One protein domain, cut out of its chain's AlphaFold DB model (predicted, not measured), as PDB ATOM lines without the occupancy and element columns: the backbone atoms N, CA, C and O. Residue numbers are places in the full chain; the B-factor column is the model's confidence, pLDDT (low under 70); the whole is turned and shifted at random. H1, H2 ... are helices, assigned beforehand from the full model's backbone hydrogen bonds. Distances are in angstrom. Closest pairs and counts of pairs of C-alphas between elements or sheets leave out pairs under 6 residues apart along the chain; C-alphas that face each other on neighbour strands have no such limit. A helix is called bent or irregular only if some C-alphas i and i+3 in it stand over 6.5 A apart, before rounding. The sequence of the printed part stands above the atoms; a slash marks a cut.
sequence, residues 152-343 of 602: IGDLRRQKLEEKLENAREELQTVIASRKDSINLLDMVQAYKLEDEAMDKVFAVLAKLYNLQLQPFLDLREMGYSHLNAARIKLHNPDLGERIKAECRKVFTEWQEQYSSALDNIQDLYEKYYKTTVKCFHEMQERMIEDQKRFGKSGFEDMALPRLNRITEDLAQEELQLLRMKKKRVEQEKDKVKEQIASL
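Overview. This is residues 152 to 343 of the 602 residues of the protein "junction-mediating and -regulatory protein-like" of Lingula unguis (UniProt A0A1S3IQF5). The model is a long rod of helices running mostly lengthwise: H1 folds back along H2a, the bent helix H2 continues as H2b beside one part of H3, and H5 runs back along another part of H3. Short H4 lies near one end, between H3 and H5. The printed part has 192 residues with five named helices, H1 to H5 in chain order, and no named strand; the class is all helix. It is only just extended, close to loose, with a radius of gyration of the C-alphas of 24.4 A and spans of 83 by 37 by 19 A.

Arrangement. H1, residues 152 to 180, touches H2a, residues 184 to 212, closest at the C-alphas of Leu 171 and Ala 197, 5.1 A; this hairpin has a shallow tilt of 14 degrees, opposite ways. By its hydrogen bonds H2 was assigned as one helix, residues 184 to 235, but it is bent: C-alphas 212 and 215 are 6.9 A apart. H2b, residues 215 to 235, and H3, residues 241 to 294, form another hairpin, closest at the C-alphas of Gly 223 and Tyr 258, 5.0 A. H5, residues 304 to 341, touches H3 residues 263 to 287 alone, closest at the C-alphas of Phe 280 and Leu 314, 5.4 A. H4, residues 296 to 302, touches H2a residues 184 to 188 alone, closest at the C-alphas of Val 188 and Met 302, 7.2 A. H1 is apart from H3 and H5. Every O i to N i+4 pair is within hydrogen-bond range in H2a, H2b, H3 and H5; the counts are 23 of 25 in H1 and 2 of 3 in H4.

Along the chain. H1 begins at C-alpha 152, (49.000, 22.779, 32.917), and is 43.1 A long. H2a is 41.0 A, H2b 30.1 A, H3 79.0 A and H4 10.4 A. H5, 55.5 A, ends at C-alpha 341, (47.812, 14.849, 74.101).

Size, cuts and confidence. The C-alphas farthest apart are those of Ile 182 and Asp 238, 82.9 A. The printed part has no cut, the four links are tight, and no printed residue is under 70 in pLDDT.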
ATOM      1  N   ILE A 152      48.061  23.689  33.598       81.19
ATOM      2  CA  ILE A 152      49.000  22.779  32.917       81.19
ATOM      3  C   ILE A 152      49.009  21.397  33.596       81.19
ATOM      4  O   ILE A 152      49.108  20.365  32.931       81.19
ATOM      5  N   GLY A 153      48.857  21.353  34.925       81.69
ATOM      6  CA  GLY A 153      48.768  20.102  35.679       81.69
ATOM      7  C   GLY A 153      47.517  19.281  35.355       81.69
ATOM      8  O   GLY A 153      47.596  18.053  35.284       81.69
ATOM      9  N   ASP A 154      46.383  19.936  35.108       83.25
ATOM     10  CA  ASP A 154      45.139  19.257  34.737       83.25
ATOM     11  C   ASP A 154      45.191  18.747  33.299       83.25
ATOM     12  O   ASP A 154      44.808  17.605  33.053       83.25
ATOM     13  N   LEU A 155      45.794  19.508  32.386       86.06
ATOM     14  CA  LEU A 155      46.036  19.060  31.016       86.06
ATOM     15  C   LEU A 155      46.985  17.849  30.968       86.06
ATOM     16  O   LEU A 155      46.726  16.865  30.273       86.06
ATOM     17  N   ARG A 156      48.064  17.854  31.768       88.25
ATOM     18  CA  ARG A 156      48.943  16.677  31.921       88.25
ATOM     19  C   ARG A 156      48.192  15.465  32.454       88.25
ATOM     20  O   ARG A 156      48.421  14.353  31.981       88.25
ATOM     21  N   ARG A 157      47.319  15.673  33.440       90.12
ATOM     22  CA  ARG A 157      46.501  14.611  34.028       90.12
ATOM     23  C   ARG A 157      45.560  14.014  32.988       90.12
ATOM     24  O   ARG A 157      45.601  12.805  32.804       90.12
ATOM     25  N   GLN A 158      44.804  14.846  32.273       90.44
ATOM     26  CA  GLN A 158      43.893  14.415  31.209       90.44
ATOM     27  C   GLN A 158      44.636  13.634  30.121       90.44
ATOM     28  O   GLN A 158      44.230  12.532  29.769       90.44
ATOM     29  N   LYS A 159      45.792  14.132  29.670       92.44
ATOM     30  CA  LYS A 159      46.637  13.431  28.692       92.44
ATOM     31  C   LYS A 159      47.114  12.063  29.190       92.44
ATOM     32  O   LYS A 159      47.213  11.119  28.411       92.44
ATOM     33  N   LEU A 160      47.469  11.938  30.471       95.12
ATOM     34  CA  LEU A 160      47.855  10.650  31.057       95.12
ATOM     35  C   LEU A 160      46.655   9.713  31.233       95.12
ATOM     36  O   LEU A 160      46.814   8.510  31.054       95.12
ATOM     37  N   GLU A 161      45.477  10.243  31.558       95.50
ATOM     38  CA  GLU A 161      44.228   9.479  31.640       95.50
ATOM     39  C   GLU A 161      43.807   8.944  30.265       95.50
ATOM     40  O   GLU A 161      43.506   7.760  30.150       95.50
ATOM     41  N   GLU A 162      43.895   9.758  29.212       96.19
ATOM     42  CA  GLU A 162      43.668   9.333  27.827       96.19
ATOM     43  C   GLU A 162      44.676   8.257  27.401       96.19
ATOM     44  O   GLU A 162      44.297   7.195  26.915       96.19
ATOM     45  N   LYS A 163      45.975   8.474  27.660       96.62
ATOM     46  CA  LYS A 163      47.009   7.459  27.397       96.62
ATOM     47  C   LYS A 163      46.748   6.152  28.146       96.62
ATOM     48  O   LYS A 163      47.064   5.086  27.623       96.62
ATOM     49  N   LEU A 164      46.221   6.226  29.369       97.06
ATOM     50  CA  LEU A 164      45.894   5.046  30.163       97.06
ATOM     51  C   LEU A 164      44.721   4.287  29.546       97.06
ATOM     52  O   LEU A 164      44.755   3.058  29.524       97.06
ATOM     53  N   GLU A 165      43.707   4.997  29.054       96.69
ATOM     54  CA  GLU A 165      42.567   4.371  28.393       96.69
ATOM     55  C   GLU A 165      42.979   3.732  27.066       96.69
ATOM     56  O   GLU A 165      42.725   2.548  26.870       96.69
ATOM     57  N   ASN A 166      43.767   4.426  26.243       96.94
ATOM     58  CA  ASN A 166      44.319   3.861  25.009       96.94
ATOM     59  C   ASN A 166      45.155   2.594  25.285       96.94
ATOM     60  O   ASN A 166      44.992   1.579  24.613       96.94
ATOM     61  N   ALA A 167      46.006   2.601  26.321       97.31
ATOM     62  CA  ALA A 167      46.779   1.416  26.708       97.31
ATOM     63  C   ALA A 167      45.889   0.253  27.194       97.31
ATOM     64  O   ALA A 167      46.208  -0.917  26.974       97.31
ATOM     65  N   ARG A 168      44.759   0.549  27.851       96.44
ATOM     66  CA  ARG A 168      43.774  -0.468  28.250       96.44
ATOM     67  C   ARG A 168      43.011  -1.027  27.061       96.44
ATOM     68  O   ARG A 168      42.764  -2.230  27.041       96.44
ATOM     69  N   GLU A 169      42.643  -0.191  26.098       97.00
ATOM     70  CA  GLU A 169      42.026  -0.634  24.851       97.00
ATOM     71  C   GLU A 169      42.983  -1.550  24.078       97.00
ATOM     72  O   GLU A 169      42.593  -2.659  23.715       97.00
ATOM     73  N   GLU A 170      44.259  -1.168  23.937       95.75
ATOM     74  CA  GLU A 170      45.305  -2.033  23.368       95.75
ATOM     75  C   GLU A 170      45.348  -3.394  24.083       95.75
ATOM     76  O   GLU A 170      45.240  -4.441  23.440       95.75
ATOM     77  N   LEU A 171      45.403  -3.410  25.418       96.19
ATOM     78  CA  LEU A 171      45.367  -4.652  26.196       96.19
ATOM     79  C   LEU A 171      44.098  -5.479  25.926       96.19
ATOM     80  O   LEU A 171      44.179  -6.697  25.757       96.19
ATOM     81  N   GLN A 172      42.925  -4.848  25.865       95.69
ATOM     82  CA  GLN A 172      41.667  -5.537  25.572       95.69
ATOM     83  C   GLN A 172      41.665  -6.156  24.171       95.69
ATOM     84  O   GLN A 172      41.180  -7.279  24.013       95.69
ATOM     85  N   THR A 173      42.240  -5.482  23.170       95.50
ATOM     86  CA  THR A 173      42.372  -6.044  21.816       95.50
ATOM     87  C   THR A 173      43.278  -7.276  21.799       95.50
ATOM     88  O   THR A 173      42.909  -8.300  21.219       95.50
ATOM     89  N   VAL A 174      44.405  -7.241  22.519       94.75
ATOM     90  CA  VAL A 174      45.300  -8.399  22.659       94.75
ATOM     91  C   VAL A 174      44.585  -9.546  23.374       94.75
ATOM     92  O   VAL A 174      44.607 -10.682  22.903       94.75
ATOM     93  N   ILE A 175      43.860  -9.266  24.460       93.56
ATOM     94  CA  ILE A 175      43.062 -10.278  25.167       93.56
ATOM     95  C   ILE A 175      41.990 -10.880  24.248       93.56
ATOM     96  O   ILE A 175      41.751 -12.087  24.305       93.56
ATOM     97  N   ALA A 176      41.360 -10.081  23.386       92.31
ATOM     98  CA  ALA A 176      40.399 -10.585  22.413       92.31
ATOM     99  C   ALA A 176      41.063 -11.542  21.408       92.31
ATOM    100  O   ALA A 176      40.536 -12.635  21.204       92.31
ATOM    101  N   SER A 177      42.242 -11.194  20.878       88.44
ATOM    102  CA  SER A 177      42.978 -12.051  19.931       88.44
ATOM    103  C   SER A 177      43.435 -13.394  20.515       88.44
ATOM    104  O   SER A 177      43.595 -14.361  19.776       88.44
ATOM    105  N   ARG A 178      43.564 -13.522  21.847       89.19
ATOM    106  CA  ARG A 178      43.883 -14.812  22.499       89.19
ATOM    107  C   ARG A 178      42.836 -15.890  22.227       89.19
ATOM    108  O   ARG A 178      43.150 -17.078  22.287       89.19
ATOM    109  N   LYS A 179      41.586 -15.494  21.961       84.31
ATOM    110  CA  LYS A 179      40.501 -16.436  21.653       84.31
ATOM    111  C   LYS A 179      40.737 -17.167  20.332       84.31
ATOM    112  O   LYS A 179      40.289 -18.303  20.199       84.31
ATOM    113  N   ASP A 180      41.464 -16.541  19.413       86.25
ATOM    114  CA  ASP A 180      41.717 -17.071  18.075       86.25
ATOM    115  C   ASP A 180      42.903 -18.050  18.047       86.25
ATOM    116  O   ASP A 180      43.050 -18.825  17.103       86.25
ATOM    117  N   SER A 181      43.725 -18.075  19.099       87.12
ATOM    118  CA  SER A 181      44.862 -18.988  19.213       87.12
ATOM    119  C   SER A 181      44.407 -20.439  19.395       87.12
ATOM    120  O   SER A 181      43.714 -20.789  20.361       87.12
ATOM    121  N   ILE A 182      44.829 -21.305  18.469       83.00
ATOM    122  CA  ILE A 182      44.468 -22.731  18.433       83.00
ATOM    123  C   ILE A 182      45.542 -23.581  19.118       83.00
ATOM    124  O   ILE A 182      45.204 -24.527  19.828       83.00
ATOM    125  N   ASN A 183      46.822 -23.243  18.925       89.12
ATOM    126  CA  ASN A 183      47.956 -23.981  19.471       89.12
ATOM    127  C   ASN A 183      48.626 -23.234  20.636       89.12
ATOM    128  O   ASN A 183      48.554 -22.010  20.753       89.12
ATOM    129  N   LEU A 184      49.343 -23.980  21.477       88.44
ATOM    130  CA  LEU A 184      50.117 -23.434  22.584       88.44
ATOM    131  C   LEU A 184      51.256 -22.517  22.106       88.44
ATOM    132  O   LEU A 184      51.561 -21.534  22.773       88.44
ATOM    133  N   LEU A 185      51.848 -22.782  20.936       89.44
ATOM    134  CA  LEU A 185      52.891 -21.920  20.368       89.44
ATOM    135  C   LEU A 185      52.357 -20.517  20.028       89.44
ATOM    136  O   LEU A 185      52.999 -19.517  20.353       89.44
ATOM    137  N   ASP A 186      51.157 -20.447  19.449       90.19
ATOM    138  CA  ASP A 186      50.471 -19.183  19.148       90.19
ATOM    139  C   ASP A 186      50.104 -18.452  20.449       90.19
ATOM    140  O   ASP A 186      50.240 -17.233  20.559       90.19
ATOM    141  N   MET A 187      49.714 -19.202  21.487       92.25
ATOM    142  CA  MET A 187      49.459 -18.643  22.817       92.25
ATOM    143  C   MET A 187      50.701 -18.043  23.470       92.25
ATOM    144  O   MET A 187      50.598 -16.988  24.088       92.25
ATOM    145  N   VAL A 188      51.877 -18.658  23.319       92.12
ATOM    146  CA  VAL A 188      53.133 -18.095  23.845       92.12
ATOM    147  C   VAL A 188      53.451 -16.748  23.188       92.12
ATOM    148  O   VAL A 188      53.953 -15.847  23.857       92.12
ATOM    149  N   GLN A 189      53.127 -16.569  21.905       91.44
ATOM    150  CA  GLN A 189      53.250 -15.263  21.251       91.44
ATOM    151  C   GLN A 189      52.224 -14.263  21.797       91.44
ATOM    152  O   GLN A 189      52.592 -13.139  22.137       91.44
ATOM    153  N   ALA A 190      50.968 -14.684  21.972       93.00
ATOM    154  CA  ALA A 190      49.928 -13.841  22.559       93.00
ATOM    155  C   ALA A 190      50.253 -13.412  24.003       93.00
ATOM    156  O   ALA A 190      49.945 -12.291  24.396       93.00
ATOM    157  N   TYR A 191      50.922 -14.264  24.784       94.88
ATOM    158  CA  TYR A 191      51.406 -13.931  26.124       94.88
ATOM    159  C   TYR A 191      52.451 -12.817  26.123       94.88
ATOM    160  O   TYR A 191      52.388 -11.949  26.988       94.88
ATOM    161  N   LYS A 192      53.378 -12.818  25.158       93.81
ATOM    162  CA  LYS A 192      54.369 -11.741  25.018       93.81
ATOM    163  C   LYS A 192      53.689 -10.409  24.711       93.81
ATOM    164  O   LYS A 192      53.976  -9.422  25.372       93.81
ATOM    165  N   LEU A 193      52.732 -10.412  23.782       94.94
ATOM    166  CA  LEU A 193      51.948  -9.216  23.454       94.94
ATOM    167  C   LEU A 193      51.102  -8.737  24.642       94.94
ATOM    168  O   LEU A 193      50.967  -7.536  24.856       94.94
ATOM    169  N   GLU A 194      50.530  -9.661  25.421       95.50
ATOM    170  CA  GLU A 194      49.782  -9.312  26.633       95.50
ATOM    171  C   GLU A 194      50.701  -8.675  27.678       95.50
ATOM    172  O   GLU A 194      50.312  -7.678  28.278       95.50
ATOM    173  N   ASP A 195      51.905  -9.218  27.878       96.50
ATOM    174  CA  ASP A 195      52.894  -8.662  28.804       96.50
ATOM    175  C   ASP A 195      53.321  -7.249  28.371       96.50
ATOM    176  O   ASP A 195      53.241  -6.323  29.169       96.50
ATOM    177  N   GLU A 196      53.643  -7.043  27.090       96.62
ATOM    178  CA  GLU A 196      54.000  -5.721  26.550       96.62
ATOM    179  C   GLU A 196      52.865  -4.692  26.707       96.62
ATOM    180  O   GLU A 196      53.099  -3.533  27.065       96.62
ATOM    181  N   ALA A 197      51.616  -5.095  26.451       96.81
ATOM    182  CA  ALA A 197      50.454  -4.231  26.648       96.81
ATOM    183  C   ALA A 197      50.228  -3.913  28.137       96.81
ATOM    184  O   ALA A 197      49.923  -2.774  28.497       96.81
ATOM    185  N   MET A 198      50.421  -4.897  29.016       96.69
ATOM    186  CA  MET A 198      50.350  -4.718  30.466       96.69
ATOM    187  C   MET A 198      51.436  -3.775  30.989       96.69
ATOM    188  O   MET A 198      51.133  -2.899  31.803       96.69
ATOM    189  N   ASP A 199      52.665  -3.884  30.489       96.38
ATOM    190  CA  ASP A 199      53.776  -3.009  30.869       96.38
ATOM    191  C   ASP A 199      53.489  -1.552  30.496       96.38
ATOM    192  O   ASP A 199      53.723  -0.645  31.301       96.38
ATOM    193  N   LYS A 200      52.881  -1.306  29.326       96.81
ATOM    194  CA  LYS A 200      52.390   0.032  28.953       96.81
ATOM    195  C   LYS A 200      51.345   0.545  29.942       96.81
ATOM    196  O   LYS A 200      51.452   1.688  30.396       96.81
ATOM    197  N   VAL A 201      50.359  -0.283  30.307       97.69
ATOM    198  CA  VAL A 201      49.332   0.085  31.298       97.69
ATOM    199  C   VAL A 201      49.987   0.445  32.629       97.69
ATOM    200  O   VAL A 201      49.689   1.507  33.175       97.69
ATOM    201  N   PHE A 202      50.908  -0.374  33.140       96.94
ATOM    202  CA  PHE A 202      51.594  -0.102  34.404       96.94
ATOM    203  C   PHE A 202      52.484   1.139  34.346       96.94
ATOM    204  O   PHE A 202      52.458   1.943  35.279       96.94
ATOM    205  N   ALA A 203      53.212   1.353  33.250       96.69
ATOM    206  CA  ALA A 203      54.055   2.527  33.071       96.69
ATOM    207  C   ALA A 203      53.234   3.827  33.083       96.69
ATOM    208  O   ALA A 203      53.598   4.788  33.769       96.69
ATOM    209  N   VAL A 204      52.109   3.869  32.360       96.94
ATOM    210  CA  VAL A 204      51.222   5.045  32.351       96.94
ATOM    211  C   VAL A 204      50.523   5.211  33.701       96.94
ATOM    212  O   VAL A 204      50.464   6.325  34.222       96.94
ATOM    213  N   LEU A 205      50.058   4.116  34.311       96.75
ATOM    214  CA  LEU A 205      49.432   4.131  35.634       96.75
ATOM    215  C   LEU A 205      50.384   4.709  36.689       96.75
ATOM    216  O   LEU A 205      50.002   5.613  37.426       96.75
ATOM    217  N   ALA A 206      51.635   4.248  36.732       95.88
ATOM    218  CA  ALA A 206      52.644   4.761  37.654       95.88
ATOM    219  C   ALA A 206      52.886   6.264  37.449       95.88
ATOM    220  O   ALA A 206      52.893   7.023  38.418       95.88
ATOM    221  N   LYS A 207      53.004   6.721  36.194       95.69
ATOM    222  CA  LYS A 207      53.148   8.152  35.870       95.69
ATOM    223  C   LYS A 207      51.946   8.977  36.341       95.69
ATOM    224  O   LYS A 207      52.143  10.029  36.947       95.69
ATOM    225  N   LEU A 208      50.721   8.494  36.120       95.69
ATOM    226  CA  LEU A 208      49.495   9.170  36.554       95.69
ATOM    227  C   LEU A 208      49.431   9.307  38.080       95.69
ATOM    228  O   LEU A 208      49.185  10.400  38.588       95.69
ATOM    229  N   TYR A 209      49.690   8.225  38.819       95.31
ATOM    230  CA  TYR A 209      49.671   8.271  40.282       95.31
ATOM    231  C   TYR A 209      50.806   9.122  40.850       95.31
ATOM    232  O   TYR A 209      50.575   9.832  41.822       95.31
ATOM    233  N   ASN A 210      51.995   9.121  40.240       94.19
ATOM    234  CA  ASN A 210      53.089  10.005  40.650       94.19
ATOM    235  C   ASN A 210      52.712  11.485  40.485       94.19
ATOM    236  O   ASN A 210      52.925  12.270  41.407       94.19
ATOM    237  N   LEU A 211      52.081  11.855  39.363       93.31
ATOM    238  CA  LEU A 211      51.576  13.215  39.146       93.31
ATOM    239  C   LEU A 211      50.522  13.601  40.195       93.31
ATOM    240  O   LEU A 211      50.571  14.695  40.749       93.31
ATOM    241  N   GLN A 212      49.580  12.701  40.490       94.19
ATOM    242  CA  GLN A 212      48.531  12.937  41.491       94.19
ATOM    243  C   GLN A 212      49.076  12.994  42.923       94.19
ATOM    244  O   GLN A 212      48.499  13.670  43.774       94.19
ATOM    245  N   LEU A 213      50.166  12.282  43.202       95.44
ATOM    246  CA  LEU A 213      50.779  12.202  44.521       95.44
ATOM    247  C   LEU A 213      51.594  13.456  44.861       95.44
ATOM    248  O   LEU A 213      51.610  13.868  46.023       95.44
ATOM    249  N   GLN A 214      52.248  14.061  43.865       93.56
ATOM    250  CA  GLN A 214      53.209  15.146  44.065       93.56
ATOM    251  C   GLN A 214      52.666  16.328  44.895       93.56
ATOM    252  O   GLN A 214      53.303  16.660  45.895       93.56
ATOM    253  N   PRO A 215      51.470  16.893  44.620       94.50
ATOM    254  CA  PRO A 215      50.953  18.022  45.400       94.50
ATOM    255  C   PRO A 215      50.803  17.713  46.894       94.50
ATOM    256  O   PRO A 215      50.989  18.583  47.743       94.50
ATOM    257  N   PHE A 216      50.486  16.462  47.243       96.69
ATOM    258  CA  PHE A 216      50.352  16.050  48.638       96.69
ATOM    259  C   PHE A 216      51.705  15.800  49.306       96.69
ATOM    260  O   PHE A 216      51.831  16.014  50.512       96.69
ATOM    261  N   LEU A 217      52.723  15.365  48.555       95.94
ATOM    262  CA  LEU A 217      54.094  15.279  49.065       95.94
ATOM    263  C   LEU A 217      54.630  16.671  49.397       95.94
ATOM    264  O   LEU A 217      55.135  16.869  50.504       95.94
ATOM    265  N   ASP A 218      54.416  17.627  48.495       95.38
ATOM    266  CA  ASP A 218      54.807  19.022  48.687       95.38
ATOM    267  C   ASP A 218      54.059  19.627  49.884       95.38
ATOM    268  O   ASP A 218      54.670  20.203  50.786       95.38
ATOM    269  N   LEU A 219      52.738  19.411  49.976       95.62
ATOM    270  CA  LEU A 219      51.930  19.880  51.105       95.62
ATOM    271  C   LEU A 219      52.369  19.260  52.439       95.62
ATOM    272  O   LEU A 219      52.416  19.949  53.460       95.62
ATOM    273  N   ARG A 220      52.732  17.971  52.454       96.25
ATOM    274  CA  ARG A 220      53.279  17.295  53.639       96.25
ATOM    275  C   ARG A 220      54.599  17.935  54.078       96.25
ATOM    276  O   ARG A 220      54.817  18.107  55.276       96.25
ATOM    277  N   GLU A 221      55.486  18.266  53.147       95.31
ATOM    278  CA  GLU A 221      56.798  18.861  53.441       95.31
ATOM    279  C   GLU A 221      56.687  20.311  53.917       95.31
ATOM    280  O   GLU A 221      57.304  20.687  54.924       95.31
ATOM    281  N   MET A 222      55.825  21.090  53.265       95.00
ATOM    282  CA  MET A 222      55.441  22.433  53.693       95.00
ATOM    283  C   MET A 222      54.831  22.395  55.098       95.00
ATOM    284  O   MET A 222      55.320  23.067  56.008       95.00
ATOM    285  N   GLY A 223      53.828  21.538  55.310       94.44
ATOM    286  CA  GLY A 223      53.167  21.361  56.599       94.44
ATOM    287  C   GLY A 223      54.143  20.965  57.703       94.44
ATOM    288  O   GLY A 223      54.165  21.593  58.759       94.44
ATOM    289  N   TYR A 224      55.030  20.000  57.452       92.94
ATOM    290  CA  TYR A 224      56.061  19.597  58.411       92.94
ATOM    291  C   TYR A 224      56.997  20.756  58.791       92.94
ATOM    292  O   TYR A 224      57.292  20.968  59.972       92.94
ATOM    293  N   SER A 225      57.441  21.534  57.802       94.94
ATOM    294  CA  SER A 225      58.324  22.686  58.009       94.94
ATOM    295  C   SER A 225      57.645  23.776  58.840       94.94
ATOM    296  O   SER A 225      58.220  24.258  59.822       94.94
ATOM    297  N   HIS A 226      56.391  24.109  58.519       92.19
ATOM    298  CA  HIS A 226      55.595  25.080  59.269       92.19
ATOM    299  C   HIS A 226      55.291  24.611  60.698       92.19
ATOM    300  O   HIS A 226      55.455  25.391  61.640       92.19
ATOM    301  N   LEU A 227      54.940  23.336  60.888       93.44
ATOM    302  CA  LEU A 227      54.705  22.742  62.207       93.44
ATOM    303  C   LEU A 227      55.950  22.799  63.092       93.44
ATOM    304  O   LEU A 227      55.863  23.164  64.266       93.44
ATOM    305  N   ASN A 228      57.122  22.480  62.542       91.31
ATOM    306  CA  ASN A 228      58.379  22.575  63.278       91.31
ATOM    307  C   ASN A 228      58.730  24.023  63.627       91.31
ATOM    308  O   ASN A 228      59.087  24.302  64.773       91.31
ATOM    309  N   ALA A 229      58.580  24.955  62.684       92.12
ATOM    310  CA  ALA A 229      58.819  26.373  62.937       92.12
ATOM    311  C   ALA A 229      57.883  26.923  64.027       92.12
ATOM    312  O   ALA A 229      58.329  27.628  64.937       92.12
ATOM    313  N   ALA A 230      56.597  26.568  63.983       89.69
ATOM    314  CA  ALA A 230      55.623  26.940  65.003       89.69
ATOM    315  C   ALA A 230      55.947  26.303  66.365       89.69
ATOM    316  O   ALA A 230      55.891  26.992  67.384       89.69
ATOM    317  N   ARG A 231      56.378  25.034  66.398       89.81
ATOM    318  CA  ARG A 231      56.821  24.352  67.626       89.81
ATOM    319  C   ARG A 231      58.014  25.057  68.275       89.81
ATOM    320  O   ARG A 231      58.003  25.260  69.487       89.81
ATOM    321  N   ILE A 232      59.008  25.464  67.484       90.50
ATOM    322  CA  ILE A 232      60.168  26.225  67.974       90.50
ATOM    323  C   ILE A 232      59.707  27.563  68.568       90.50
ATOM    324  O   ILE A 232      60.063  27.887  69.699       90.50
ATOM    325  N   LYS A 233      58.847  28.307  67.860       89.88
ATOM    326  CA  LYS A 233      58.285  29.578  68.355       89.88
ATOM    327  C   LYS A 233      57.494  29.404  69.655       89.88
ATOM    328  O   LYS A 233      57.594  30.242  70.543       89.88
ATOM    329  N   LEU A 234      56.741  28.315  69.792       89.75
ATOM    330  CA  LEU A 234      55.979  27.992  71.003       89.75
ATOM    331  C   LEU A 234      56.871  27.689  72.213       89.75
ATOM    332  O   LEU A 234      56.494  28.018  73.337       89.75
ATOM    333  N   HIS A 235      58.042  27.091  71.988       87.88
ATOM    334  CA  HIS A 235      58.985  26.743  73.052       87.88
ATOM    335  C   HIS A 235      59.843  27.927  73.524       87.88
ATOM    336  O   HIS A 235      60.459  27.859  74.587       87.88
ATOM    337  N   ASN A 236      59.874  29.022  72.763       90.06
ATOM    338  CA  ASN A 236      60.642  30.208  73.116       90.06
ATOM    339  C   ASN A 236      59.980  30.967  74.290       90.06
ATOM    340  O   ASN A 236      58.816  31.387  74.194       90.06
ATOM    341  N   PRO A 237      60.701  31.187  75.406       86.50
ATOM    342  CA  PRO A 237      60.141  31.823  76.598       86.50
ATOM    343  C   PRO A 237      59.847  33.315  76.387       86.50
ATOM    344  O   PRO A 237      58.875  33.811  76.950       86.50
ATOM    345  N   ASP A 238      60.608  33.985  75.517       87.56
ATOM    346  CA  ASP A 238      60.585  35.443  75.321       87.56
ATOM    347  C   ASP A 238      59.369  35.960  74.532       87.56
ATOM    348  O   ASP A 238      59.132  37.166  74.459       87.56
ATOM    349  N   LEU A 239      58.569  35.067  73.937       86.50
ATOM    350  CA  LEU A 239      57.358  35.459  73.216       86.50
ATOM    351  C   LEU A 239      56.171  35.684  74.159       86.50
ATOM    352  O   LEU A 239      55.846  34.842  75.003       86.50
ATOM    353  N   GLY A 240      55.482  36.808  73.945       89.38
ATOM    354  CA  GLY A 240      54.255  37.166  74.652       89.38
ATOM    355  C   GLY A 240      53.066  36.261  74.305       89.38
ATOM    356  O   GLY A 240      53.002  35.664  73.228       89.38
ATOM    357  N   GLU A 241      52.088  36.196  75.213       89.31
ATOM    358  CA  GLU A 241      50.964  35.249  75.132       89.31
ATOM    359  C   GLU A 241      50.091  35.437  73.883       89.31
ATOM    360  O   GLU A 241      49.611  34.462  73.312       89.31
ATOM    361  N   ARG A 242      49.940  36.676  73.397       88.88
ATOM    362  CA  ARG A 242      49.207  36.962  72.156       88.88
ATOM    363  C   ARG A 242      49.848  36.284  70.941       88.88
ATOM    364  O   ARG A 242      49.155  35.612  70.186       88.88
ATOM    365  N   ILE A 243      51.168  36.402  70.800       87.31
ATOM    366  CA  ILE A 243      51.902  35.799  69.678       87.31
ATOM    367  C   ILE A 243      51.909  34.274  69.818       87.31
ATOM    368  O   ILE A 243      51.770  33.561  68.827       87.31
ATOM    369  N   LYS A 244      52.000  33.751  71.048       88.75
ATOM    370  CA  LYS A 244      51.855  32.312  71.312       88.75
ATOM    371  C   LYS A 244      50.467  31.800  70.928       88.75
ATOM    372  O   LYS A 244      50.377  30.736  70.325       88.75
ATOM    373  N   ALA A 245      49.401  32.546  71.215       88.44
ATOM    374  CA  ALA A 245      48.042  32.189  70.814       88.44
ATOM    375  C   ALA A 245      47.872  32.173  69.288       88.44
ATOM    376  O   ALA A 245      47.305  31.224  68.755       88.44
ATOM    377  N   GLU A 246      48.407  33.169  68.582       89.31
ATOM    378  CA  GLU A 246      48.433  33.196  67.112       89.31
ATOM    379  C   GLU A 246      49.249  32.021  66.545       89.31
ATOM    380  O   GLU A 246      48.779  31.314  65.657       89.31
ATOM    381  N   CYS A 247      50.415  31.714  67.127       89.44
ATOM    382  CA  CYS A 247      51.217  30.549  66.738       89.44
ATOM    383  C   CYS A 247      50.486  29.219  66.967       89.44
ATOM    384  O   CYS A 247      50.664  28.304  66.169       89.44
ATOM    385  N   ARG A 248      49.663  29.092  68.022       89.81
ATOM    386  CA  ARG A 248      48.835  27.890  68.246       89.81
ATOM    387  C   ARG A 248      47.784  27.710  67.155       89.81
ATOM    388  O   ARG A 248      47.600  26.583  66.719       89.81
ATOM    389  N   LYS A 249      47.150  28.793  66.692       89.62
ATOM    390  CA  LYS A 249      46.171  28.739  65.589       89.62
ATOM    391  C   LYS A 249      46.819  28.292  64.280       89.62
ATOM    392  O   LYS A 249      46.370  27.336  63.661       89.62
ATOM    393  N   VAL A 250      47.944  28.914  63.929       89.81
ATOM    394  CA  VAL A 250      48.725  28.526  62.746       89.81
ATOM    395  C   VAL A 250      49.197  27.072  62.865       89.81
ATOM    396  O   VAL A 250      49.156  26.323  61.898       89.81
ATOM    397  N   PHE A 251      49.609  26.638  64.060       91.31
ATOM    398  CA  PHE A 251      49.995  25.249  64.301       91.31
ATOM    399  C   PHE A 251      48.834  24.277  64.052       91.31
ATOM    400  O   PHE A 251      49.042  23.265  63.394       91.31
ATOM    401  N   THR A 252      47.627  24.570  64.546       90.44
ATOM    402  CA  THR A 252      46.458  23.702  64.331       90.44
ATOM    403  C   THR A 252      46.048  23.643  62.861       90.44
ATOM    404  O   THR A 252      45.820  22.551  62.354       90.44
ATOM    405  N   GLU A 253      46.053  24.775  62.154       92.75
ATOM    406  CA  GLU A 253      45.731  24.838  60.718       92.75
ATOM    407  C   GLU A 253      46.707  23.993  59.882       92.75
ATOM    408  O   GLU A 253      46.297  23.147  59.087       92.75
ATOM    409  N   TRP A 254      48.016  24.152  60.106       94.88
ATOM    410  CA  TRP A 254      49.024  23.351  59.407       94.88
ATOM    411  C   TRP A 254      49.024  21.881  59.836       94.88
ATOM    412  O   TRP A 254      49.379  21.024  59.029       94.88
ATOM    413  N   GLN A 255      48.609  21.562  61.066       92.38
ATOM    414  CA  GLN A 255      48.461  20.176  61.523       92.38
ATOM    415  C   GLN A 255      47.324  19.484  60.769       92.38
ATOM    416  O   GLN A 255      47.492  18.352  60.313       92.38
ATOM    417  N   GLU A 256      46.192  20.167  60.589       91.69
ATOM    418  CA  GLU A 256      45.071  19.663  59.798       91.69
ATOM    419  C   GLU A 256      45.490  19.432  58.343       91.69
ATOM    420  O   GLU A 256      45.322  18.322  57.836       91.69
ATOM    421  N   GLN A 257      46.137  20.411  57.702       94.62
ATOM    422  CA  GLN A 257      46.632  20.260  56.327       94.62
ATOM    423  C   GLN A 257      47.665  19.133  56.191       94.62
ATOM    424  O   GLN A 257      47.583  18.330  55.262       94.62
ATOM    425  N   TYR A 258      48.602  19.018  57.135       94.31
ATOM    426  CA  TYR A 258      49.596  17.944  57.163       94.31
ATOM    427  C   TYR A 258      48.943  16.564  57.310       94.31
ATOM    428  O   TYR A 258      49.274  15.634  56.573       94.31
ATOM    429  N   SER A 259      47.990  16.424  58.237       91.88
ATOM    430  CA  SER A 259      47.261  15.168  58.438       91.88
ATOM    431  C   SER A 259      46.415  14.791  57.218       91.88
ATOM    432  O   SER A 259      46.448  13.640  56.789       91.88
ATOM    433  N   SER A 260      45.751  15.768  56.592       94.62
ATOM    434  CA  SER A 260      44.998  15.577  55.352       94.62
ATOM    435  C   SER A 260      45.908  15.149  54.197       94.62
ATOM    436  O   SER A 260      45.576  14.225  53.456       94.62
ATOM    437  N   ALA A 261      47.092  15.753  54.056       96.75
ATOM    438  CA  ALA A 261      48.069  15.348  53.046       96.75
ATOM    439  C   ALA A 261      48.520  13.892  53.241       96.75
ATOM    440  O   ALA A 261      48.590  13.130  52.277       96.75
ATOM    441  N   LEU A 262      48.779  13.481  54.486       94.19
ATOM    442  CA  LEU A 262      49.138  12.100  54.811       94.19
ATOM    443  C   LEU A 262      48.035  11.096  54.459       94.19
ATOM    444  O   LEU A 262      48.359  10.040  53.911       94.19
ATOM    445  N   ASP A 263      46.772  11.424  54.740       93.50
ATOM    446  CA  ASP A 263      45.625  10.575  54.396       93.50
ATOM    447  C   ASP A 263      45.495  10.418  52.872       93.50
ATOM    448  O   ASP A 263      45.439   9.296  52.366       93.50
ATOM    449  N   ASN A 264      45.560  11.529  52.127       96.00
ATOM    450  CA  ASN A 264      45.487  11.521  50.662       96.00
ATOM    451  C   ASN A 264      46.640  10.727  50.023       96.00
ATOM    452  O   ASN A 264      46.417   9.942  49.099       96.00
ATOM    453  N   ILE A 265      47.868  10.868  50.540       96.00
ATOM    454  CA  ILE A 265      49.026  10.069  50.105       96.00
ATOM    455  C   ILE A 265      48.725   8.575  50.252       96.00
ATOM    456  O   ILE A 265      48.968   7.790  49.333       96.00
ATOM    457  N   GLN A 266      48.207   8.160  51.409       94.56
ATOM    458  CA  GLN A 266      47.902   6.753  51.651       94.56
ATOM    459  C   GLN A 266      46.764   6.232  50.782       94.56
ATOM    460  O   GLN A 266      46.859   5.108  50.287       94.56
ATOM    461  N   ASP A 267      45.716   7.027  50.578       95.69
ATOM    462  CA  ASP A 267      44.587   6.678  49.719       95.69
ATOM    463  C   ASP A 267      45.037   6.440  48.275       95.69
ATOM    464  O   ASP A 267      44.650   5.438  47.667       95.69
ATOM    465  N   LEU A 268      45.918   7.300  47.752       96.44
ATOM    466  CA  LEU A 268      46.496   7.143  46.417       96.44
ATOM    467  C   LEU A 268      47.344   5.873  46.305       96.44
ATOM    468  O   LEU A 268      47.126   5.084  45.385       96.44
ATOM    469  N   TYR A 269      48.248   5.617  47.258       96.50
ATOM    470  CA  TYR A 269      49.036   4.380  47.267       96.50
ATOM    471  C   TYR A 269      48.152   3.132  47.371       96.50
ATOM    472  O   TYR A 269      48.375   2.146  46.671       96.50
ATOM    473  N   GLU A 270      47.133   3.151  48.231       95.88
ATOM    474  CA  GLU A 270      46.215   2.025  48.375       95.88
ATOM    475  C   GLU A 270      45.417   1.782  47.087       95.88
ATOM    476  O   GLU A 270      45.233   0.630  46.691       95.88
ATOM    477  N   LYS A 271      44.962   2.843  46.411       96.75
ATOM    478  CA  LYS A 271      44.240   2.747  45.135       96.75
ATOM    479  C   LYS A 271      45.141   2.231  44.007       96.75
ATOM    480  O   LYS A 271      44.699   1.369  43.243       96.75
ATOM    481  N   TYR A 272      46.394   2.685  43.947       97.25
ATOM    482  CA  TYR A 272      47.407   2.177  43.020       97.25
ATOM    483  C   TYR A 272      47.594   0.666  43.194       97.25
ATOM    484  O   TYR A 272      47.285  -0.093  42.277       97.25
ATOM    485  N   TYR A 273      47.960   0.216  44.400       97.69
ATOM    486  CA  TYR A 273      48.226  -1.203  44.653       97.69
ATOM    487  C   TYR A 273      46.977  -2.086  44.530       97.69
ATOM    488  O   TYR A 273      47.064  -3.236  44.121       97.69
ATOM    489  N   LYS A 274      45.778  -1.573  44.839       97.56
ATOM    490  CA  LYS A 274      44.527  -2.300  44.545       97.56
ATOM    491  C   LYS A 274      44.340  -2.525  43.047       97.56
ATOM    492  O   LYS A 274      43.855  -3.581  42.653       97.56
ATOM    493  N   THR A 275      44.689  -1.531  42.235       96.56
ATOM    494  CA  THR A 275      44.562  -1.610  40.777       96.56
ATOM    495  C   THR A 275      45.588  -2.586  40.207       96.56
ATOM    496  O   THR A 275      45.204  -3.463  39.441       96.56
ATOM    497  N   THR A 276      46.854  -2.512  40.633       97.50
ATOM    498  CA  THR A 276      47.906  -3.431  40.160       97.50
ATOM    499  C   THR A 276      47.635  -4.878  40.563       97.50
ATOM    500  O   THR A 276      47.672  -5.757  39.706       97.50
ATOM    501  N   VAL A 277      47.254  -5.129  41.823       98.06
ATOM    502  CA  VAL A 277      46.850  -6.466  42.297       98.06
ATOM    503  C   VAL A 277      45.700  -7.019  41.461       98.06
ATOM    504  O   VAL A 277      45.741  -8.180  41.069       98.06
ATOM    505  N   LYS A 278      44.687  -6.197  41.158       97.81
ATOM    506  CA  LYS A 278      43.563  -6.615  40.315       97.81
ATOM    507  C   LYS A 278      44.047  -7.042  38.926       97.81
ATOM    508  O   LYS A 278      43.685  -8.121  38.473       97.81
ATOM    509  N   CYS A 279      44.896  -6.242  38.288       96.19
ATOM    510  CA  CYS A 279      45.446  -6.554  36.971       96.19
ATOM    511  C   CYS A 279      46.253  -7.867  36.964       96.19
ATOM    512  O   CYS A 279      46.008  -8.725  36.116       96.19
ATOM    513  N   PHE A 280      47.159  -8.069  37.928       97.56
ATOM    514  CA  PHE A 280      47.927  -9.318  38.038       97.56
ATOM    515  C   PHE A 280      47.048 -10.531  38.356       97.56
ATOM    516  O   PHE A 280      47.286 -11.620  37.836       97.56
ATOM    517  N   HIS A 281      46.019 -10.355  39.185       97.75
ATOM    518  CA  HIS A 281      45.074 -11.419  39.502       97.75
ATOM    519  C   HIS A 281      44.309 -11.867  38.254       97.75
ATOM    520  O   HIS A 281      44.270 -13.058  37.958       97.75
ATOM    521  N   GLU A 282      43.797 -10.921  37.465       96.38
ATOM    522  CA  GLU A 282      43.116 -11.225  36.206       96.38
ATOM    523  C   GLU A 282      44.052 -11.918  35.195       96.38
ATOM    524  O   GLU A 282      43.625 -12.836  34.496       96.38
ATOM    525  N   MET A 283      45.335 -11.536  35.119       95.81
ATOM    526  CA  MET A 283      46.328 -12.254  34.299       95.81
ATOM    527  C   MET A 283      46.526 -13.700  34.773       95.81
ATOM    528  O   MET A 283      46.559 -14.623  33.954       95.81
ATOM    529  N   GLN A 284      46.645 -13.905  36.088       96.56
ATOM    530  CA  GLN A 284      46.829 -15.225  36.685       96.56
ATOM    531  C   GLN A 284      45.625 -16.134  36.416       96.56
ATOM    532  O   GLN A 284      45.810 -17.281  36.010       96.56
ATOM    533  N   GLU A 285      44.402 -15.632  36.608       96.38
ATOM    534  CA  GLU A 285      43.175 -16.391  36.350       96.38
ATOM    535  C   GLU A 285      43.110 -16.865  34.897       96.38
ATOM    536  O   GLU A 285      42.928 -18.060  34.654       96.38
ATOM    537  N   ARG A 286      43.384 -15.966  33.938       94.31
ATOM    538  CA  ARG A 286      43.434 -16.318  32.512       94.31
ATOM    539  C   ARG A 286      44.465 -17.412  32.224       94.31
ATOM    540  O   ARG A 286      44.179 -18.350  31.490       94.31
ATOM    541  N   MET A 287      45.656 -17.342  32.819       93.94
ATOM    542  CA  MET A 287      46.673 -18.384  32.623       93.94
ATOM    543  C   MET A 287      46.299 -19.732  33.250       93.94
ATOM    544  O   MET A 287      46.631 -20.779  32.695       93.94
ATOM    545  N   ILE A 288      45.606 -19.733  34.391       94.38
ATOM    546  CA  ILE A 288      45.101 -20.965  35.015       94.38
ATOM    547  C   ILE A 288      44.018 -21.609  34.135       94.38
ATOM    548  O   ILE A 288      43.924 -22.836  34.061       94.38
ATOM    549  N   GLU A 289      43.193 -20.807  33.463       92.81
ATOM    550  CA  GLU A 289      42.230 -21.296  32.471       92.81
ATOM    551  C   GLU A 289      42.933 -21.905  31.254       92.81
ATOM    552  O   GLU A 289      42.590 -23.017  30.842       92.81
ATOM    553  N   ASP A 290      43.977 -21.250  30.745       91.94
ATOM    554  CA  ASP A 290      44.774 -21.769  29.633       91.94
ATOM    555  C   ASP A 290      45.479 -23.087  29.995       91.94
ATOM    556  O   ASP A 290      45.485 -24.026  29.194       91.94
ATOM    557  N   GLN A 291      45.979 -23.233  31.226       93.38
ATOM    558  CA  GLN A 291      46.543 -24.499  31.713       93.38
ATOM    559  C   GLN A 291      45.520 -25.646  31.661       93.38
ATOM    560  O   GLN A 291      45.860 -26.783  31.327       93.38
ATOM    561  N   LYS A 292      44.248 -25.363  31.975       91.81
ATOM    562  CA  LYS A 292      43.167 -26.356  31.871       91.81
ATOM    563  C   LYS A 292      42.844 -26.690  30.415       91.81
ATOM    564  O   LYS A 292      42.496 -27.834  30.136       91.81
ATOM    565  N   ARG A 293      42.958 -25.716  29.504       89.94
ATOM    566  CA  ARG A 293      42.660 -25.869  28.072       89.94
ATOM    567  C   ARG A 293      43.715 -26.692  27.329       89.94
ATOM    568  O   ARG A 293      43.344 -27.571  26.559       89.94
ATOM    569  N   PHE A 294      45.002 -26.416  27.544       87.81
ATOM    570  CA  PHE A 294      46.100 -27.027  26.774       87.81
ATOM    571  C   PHE A 294      46.713 -28.275  27.428       87.81
ATOM    572  O   PHE A 294      47.531 -28.956  26.814       87.81
ATOM    573  N   GLY A 295      46.287 -28.620  28.646       89.38
ATOM    574  CA  GLY A 295      46.816 -29.763  29.386       89.38
ATOM    575  C   GLY A 295      48.142 -29.455  30.084       89.38
ATOM    576  O   GLY A 295      48.803 -28.456  29.816       89.38
ATOM    577  N   LYS A 296      48.512 -30.314  31.041       87.12
ATOM    578  CA  LYS A 296      49.590 -30.023  31.999       87.12
ATOM    579  C   LYS A 296      50.982 -30.085  31.379       87.12
ATOM    580  O   LYS A 296      51.692 -29.098  31.465       87.12
ATOM    581  N   SER A 297      51.326 -31.182  30.710       85.44
ATOM    582  CA  SER A 297      52.693 -31.417  30.227       85.44
ATOM    583  C   SER A 297      53.179 -30.349  29.240       85.44
ATOM    584  O   SER A 297      54.206 -29.736  29.470       85.44
ATOM    585  N   GLY A 298      52.409 -30.032  28.190       84.00
ATOM    586  CA  GLY A 298      52.831 -28.994  27.236       84.00
ATOM    587  C   GLY A 298      52.903 -27.592  27.854       84.00
ATOM    588  O   GLY A 298      53.765 -26.791  27.499       84.00
ATOM    589  N   PHE A 299      52.004 -27.287  28.795       91.88
ATOM    590  CA  PHE A 299      51.993 -26.008  29.501       91.88
ATOM    591  C   PHE A 299      53.178 -25.865  30.464       91.88
ATOM    592  O   PHE A 299      53.689 -24.756  30.622       91.88
ATOM    593  N   GLU A 300      53.597 -26.960  31.102       89.69
ATOM    594  CA  GLU A 300      54.736 -27.004  32.025       89.69
ATOM    595  C   GLU A 300      56.028 -26.521  31.354       89.69
ATOM    596  O   GLU A 300      56.674 -25.629  31.900       89.69
ATOM    597  N   ASP A 301      56.314 -26.960  30.132       85.19
ATOM    598  CA  ASP A 301      57.547 -26.569  29.436       85.19
ATOM    599  C   ASP A 301      57.500 -25.133  28.880       85.19
ATOM    600  O   ASP A 301      58.488 -24.400  28.910       85.19
ATOM    601  N   MET A 302      56.345 -24.704  28.358       88.31
ATOM    602  CA  MET A 302      56.257 -23.486  27.531       88.31
ATOM    603  C   MET A 302      55.684 -22.260  28.256       88.31
ATOM    604  O   MET A 302      56.008 -21.125  27.908       88.31
ATOM    605  N   ALA A 303      54.787 -22.456  29.226       91.94
ATOM    606  CA  ALA A 303      53.966 -21.382  29.799       91.94
ATOM    607  C   ALA A 303      54.060 -21.272  31.328       91.94
ATOM    608  O   ALA A 303      53.808 -20.196  31.881       91.94
ATOM    609  N   LEU A 304      54.461 -22.339  32.024       91.19
ATOM    610  CA  LEU A 304      54.641 -22.332  33.475       91.19
ATOM    611  C   LEU A 304      55.638 -21.269  33.970       91.19
ATOM    612  O   LEU A 304      55.313 -20.631  34.973       91.19
ATOM    613  N   PRO A 305      56.778 -20.988  33.299       92.00
ATOM    614  CA  PRO A 305      57.687 -19.926  33.742       92.00
ATOM    615  C   PRO A 305      56.999 -18.555  33.836       92.00
ATOM    616  O   PRO A 305      57.189 -17.821  34.807       92.00
ATOM    617  N   ARG A 306      56.117 -18.236  32.878       94.56
ATOM    618  CA  ARG A 306      55.328 -16.996  32.902       94.56
ATOM    619  C   ARG A 306      54.300 -16.998  34.035       94.56
ATOM    620  O   ARG A 306      54.181 -15.996  34.737       94.56
ATOM    621  N   LEU A 307      53.588 -18.108  34.251       95.06
ATOM    622  CA  LEU A 307      52.616 -18.223  35.349       95.06
ATOM    623  C   LEU A 307      53.291 -18.069  36.720       95.06
ATOM    624  O   LEU A 307      52.754 -17.408  37.610       95.06
ATOM    625  N   ASN A 308      54.473 -18.661  36.874       93.19
ATOM    626  CA  ASN A 308      55.313 -18.549  38.060       93.19
ATOM    627  C   ASN A 308      55.713 -17.092  38.325       93.19
ATOM    628  O   ASN A 308      55.477 -16.598  39.429       93.19
ATOM    629  N   ARG A 309      56.206 -16.382  37.299       95.00
ATOM    630  CA  ARG A 309      56.535 -14.949  37.380       95.00
ATOM    631  C   ARG A 309      55.329 -14.113  37.817       95.00
ATOM    632  O   ARG A 309      55.400 -13.437  38.834       95.00
ATOM    633  N   ILE A 310      54.190 -14.243  37.130       96.25
ATOM    634  CA  ILE A 310      52.958 -13.497  37.460       96.25
ATOM    635  C   ILE A 310      52.474 -13.808  38.881       96.25
ATOM    636  O   ILE A 310      52.015 -12.920  39.594       96.25
ATOM    637  N   THR A 311      52.575 -15.065  39.318       95.75
ATOM    638  CA  THR A 311      52.194 -15.468  40.679       95.75
ATOM    639  C   THR A 311      53.111 -14.838  41.727       95.75
ATOM    640  O   THR A 311      52.645 -14.444  42.801       95.75
ATOM    641  N   GLU A 312      54.405 -14.732  41.426       94.19
ATOM    642  CA  GLU A 312      55.357 -14.034  42.276       94.19
ATOM    643  C   GLU A 312      55.058 -12.531  42.336       94.19
ATOM    644  O   GLU A 312      54.935 -11.992  43.438       94.19
ATOM    645  N   ASP A 313      54.867 -11.880  41.188       95.69
ATOM    646  CA  ASP A 313      54.569 -10.447  41.083       95.69
ATOM    647  C   ASP A 313      53.260 -10.095  41.800       95.69
ATOM    648  O   ASP A 313      53.229  -9.198  42.646       95.69
ATOM    649  N   LEU A 314      52.199 -10.881  41.588       96.94
ATOM    650  CA  LEU A 314      50.936 -10.753  42.320       96.94
ATOM    651  C   LEU A 314      51.161 -10.829  43.835       96.94
ATOM    652  O   LEU A 314      50.617 -10.035  44.606       96.94
ATOM    653  N   ALA A 315      51.972 -11.789  44.287       96.19
ATOM    654  CA  ALA A 315      52.261 -11.947  45.703       96.19
ATOM    655  C   ALA A 315      53.070 -10.774  46.281       96.19
ATOM    656  O   ALA A 315      52.861 -10.419  47.446       96.19
ATOM    657  N   GLN A 316      53.957 -10.164  45.492       96.25
ATOM    658  CA  GLN A 316      54.696  -8.960  45.869       96.25
ATOM    659  C   GLN A 316      53.781  -7.728  45.947       96.25
ATOM    660  O   GLN A 316      53.832  -7.001  46.942       96.25
ATOM    661  N   GLU A 317      52.898  -7.523  44.971       96.38
ATOM    662  CA  GLU A 317      51.956  -6.396  44.949       96.38
ATOM    663  C   GLU A 317      50.935  -6.477  46.097       96.38
ATOM    664  O   GLU A 317      50.695  -5.494  46.805       96.38
ATOM    665  N   GLU A 318      50.403  -7.669  46.389       97.25
ATOM    666  CA  GLU A 318      49.538  -7.883  47.558       97.25
ATOM    667  C   GLU A 318      50.259  -7.575  48.875       97.25
ATOM    668  O   GLU A 318      49.671  -7.026  49.814       97.25
ATOM    669  N   LEU A 319      51.550  -7.905  48.954       96.94
ATOM    670  CA  LEU A 319      52.373  -7.594  50.114       96.94
ATOM    671  C   LEU A 319      52.552  -6.079  50.282       96.94
ATOM    672  O   LEU A 319      52.477  -5.581  51.410       96.94
ATOM    673  N   GLN A 320      52.736  -5.330  49.191       96.88
ATOM    674  CA  GLN A 320      52.771  -3.865  49.245       96.88
ATOM    675  C   GLN A 320      51.424  -3.281  49.676       96.88
ATOM    676  O   GLN A 320      51.390  -2.426  50.565       96.88
ATOM    677  N   LEU A 321      50.309  -3.807  49.162       97.19
ATOM    678  CA  LEU A 321      48.972  -3.402  49.592       97.19
ATOM    679  C   LEU A 321      48.766  -3.621  51.101       97.19
ATOM    680  O   LEU A 321      48.252  -2.743  51.799       97.19
ATOM    681  N   LEU A 322      49.197  -4.767  51.639       97.44
ATOM    682  CA  LEU A 322      49.141  -5.043  53.078       97.44
ATOM    683  C   LEU A 322      50.030  -4.089  53.891       97.44
ATOM    684  O   LEU A 322      49.627  -3.643  54.968       97.44
ATOM    685  N   ARG A 323      51.211  -3.725  53.377       96.38
ATOM    686  CA  ARG A 323      52.092  -2.723  54.001       96.38
ATOM    687  C   ARG A 323      51.448  -1.337  54.024       96.38
ATOM    688  O   ARG A 323      51.559  -0.655  55.041       96.38
ATOM    689  N   MET A 324      50.738  -0.937  52.969       96.12
ATOM    690  CA  MET A 324      49.992   0.329  52.958       96.12
ATOM    691  C   MET A 324      48.839   0.311  53.966       96.12
ATOM    692  O   MET A 324      48.718   1.232  54.772       96.12
ATOM    693  N   LYS A 325      48.068  -0.784  54.031       94.38
ATOM    694  CA  LYS A 325      47.026  -0.964  55.059       94.38
ATOM    695  C   LYS A 325      47.591  -0.892  56.480       94.38
ATOM    696  O   LYS A 325      46.968  -0.306  57.361       94.38
ATOM    697  N   LYS A 326      48.788  -1.444  56.717       95.62
ATOM    698  CA  LYS A 326      49.486  -1.313  58.004       95.62
ATOM    699  C   LYS A 326      49.819   0.149  58.317       95.62
ATOM    700  O   LYS A 326      49.523   0.598  59.421       95.62
ATOM    701  N   LYS A 327      50.396   0.886  57.359       94.12
ATOM    702  CA  LYS A 327      50.710   2.316  57.526       94.12
ATOM    703  C   LYS A 327      49.466   3.142  57.869       94.12
ATOM    704  O   LYS A 327      49.565   4.069  58.668       94.12
ATOM    705  N   ARG A 328      48.293   2.789  57.331       93.19
ATOM    706  CA  ARG A 328      47.014   3.427  57.690       93.19
ATOM    707  C   ARG A 328      46.657   3.239  59.157       93.19
ATOM    708  O   ARG A 328      46.421   4.212  59.864       93.19
ATOM    709  N   VAL A 329      46.732   2.006  59.651       94.62
ATOM    710  CA  VAL A 329      46.500   1.716  61.077       94.62
ATOM    711  C   VAL A 329      47.543   2.402  61.973       94.62
ATOM    712  O   VAL A 329      47.233   2.818  63.090       94.62
ATOM    713  N   GLU A 330      48.790   2.541  61.511       93.69
ATOM    714  CA  GLU A 330      49.823   3.300  62.229       93.69
ATOM    715  C   GLU A 330      49.460   4.787  62.343       93.69
ATOM    716  O   GLU A 330      49.555   5.334  63.441       93.69
ATOM    717  N   GLN A 331      48.977   5.405  61.263       91.69
ATOM    718  CA  GLN A 331      48.517   6.794  61.279       91.69
ATOM    719  C   GLN A 331      47.278   6.994  62.153       91.69
ATOM    720  O   GLN A 331      47.254   7.925  62.951       91.69
ATOM    721  N   GLU A 332      46.279   6.110  62.083       91.81
ATOM    722  CA  GLU A 332      45.109   6.154  62.977       91.81
ATOM    723  C   GLU A 332      45.527   6.112  64.451       91.81
ATOM    724  O   GLU A 332      45.052   6.895  65.275       91.81
ATOM    725  N   LYS A 333      46.482   5.239  64.788       93.12
ATOM    726  CA  LYS A 333      47.040   5.159  66.141       93.12
ATOM    727  C   LYS A 333      47.721   6.467  66.547       93.12
ATOM    728  O   LYS A 333      47.608   6.866  67.704       93.12
ATOM    729  N   ASP A 334      48.456   7.106  65.643       90.88
ATOM    730  CA  ASP A 334      49.129   8.370  65.940       90.88
ATOM    731  C   ASP A 334      48.122   9.527  66.086       90.88
ATOM    732  O   ASP A 334      48.249  10.288  67.043       90.88
ATOM    733  N   LYS A 335      47.031   9.557  65.303       90.88
ATOM    734  CA  LYS A 335      45.894  10.476  65.519       90.88
ATOM    735  C   LYS A 335      45.273  10.306  66.909       90.88
ATOM    736  O   LYS A 335      45.034  11.292  67.600       90.88
ATOM    737  N   VAL A 336      45.068   9.068  67.368       93.12
ATOM    738  CA  VAL A 336      44.558   8.812  68.731       93.12
ATOM    739  C   VAL A 336      45.537   9.322  69.796       93.12
ATOM    740  O   VAL A 336      45.110   9.880  70.806       93.12
ATOM    741  N   LYS A 337      46.854   9.175  69.598       91.00
ATOM    742  CA  LYS A 337      47.851   9.733  70.533       91.00
ATOM    743  C   LYS A 337      47.822  11.258  70.561       91.00
ATOM    744  O   LYS A 337      47.941  11.831  71.640       91.00
ATOM    745  N   GLU A 338      47.681  11.892  69.403       88.06
ATOM    746  CA  GLU A 338      47.556  13.346  69.297       88.06
ATOM    747  C   GLU A 338      46.305  13.835  70.030       88.06
ATOM    748  O   GLU A 338      46.409  14.729  70.866       88.06
ATOM    749  N   GLN A 339      45.163  13.168  69.835       89.25
ATOM    750  CA  GLN A 339      43.929  13.462  70.570       89.25
ATOM    751  C   GLN A 339      44.106  13.311  72.084       89.25
ATOM    752  O   GLN A 339      43.630  14.152  72.837       89.25
ATOM    753  N   ILE A 340      44.813  12.271  72.550       89.38
ATOM    754  CA  ILE A 340      45.121  12.099  73.980       89.38
ATOM    755  C   ILE A 340      45.971  13.265  74.502       89.38
ATOM    756  O   ILE A 340      45.746  13.722  75.620       89.38
ATOM    757  N   ALA A 341      46.938  13.744  73.716       87.19
ATOM    758  CA  ALA A 341      47.812  14.849  74.101       87.19
ATOM    759  C   ALA A 341      47.097  16.212  74.112       87.19
ATOM    760  O   ALA A 341      47.501  17.093  74.868       87.19
ATOM    761  N   SER A 342      46.048  16.384  73.303       84.50
ATOM    762  CA  SER A 342      45.272  17.625  73.197       84.50
ATOM    763  C   SER A 342      44.020  17.669  74.083       84.50
ATOM    764  O   SER A 342      43.242  18.612  73.976       84.50
ATOM    765  N   LEU A 343      43.773  16.654  74.917       87.38
ATOM    766  CA  LEU A 343      42.603  16.620  75.799       87.38
ATOM    767  C   LEU A 343      42.689  17.684  76.906       87.38
ATOM    768  O   LEU A 343      43.646  17.715  77.678       87.38
TER     769      LEU A 343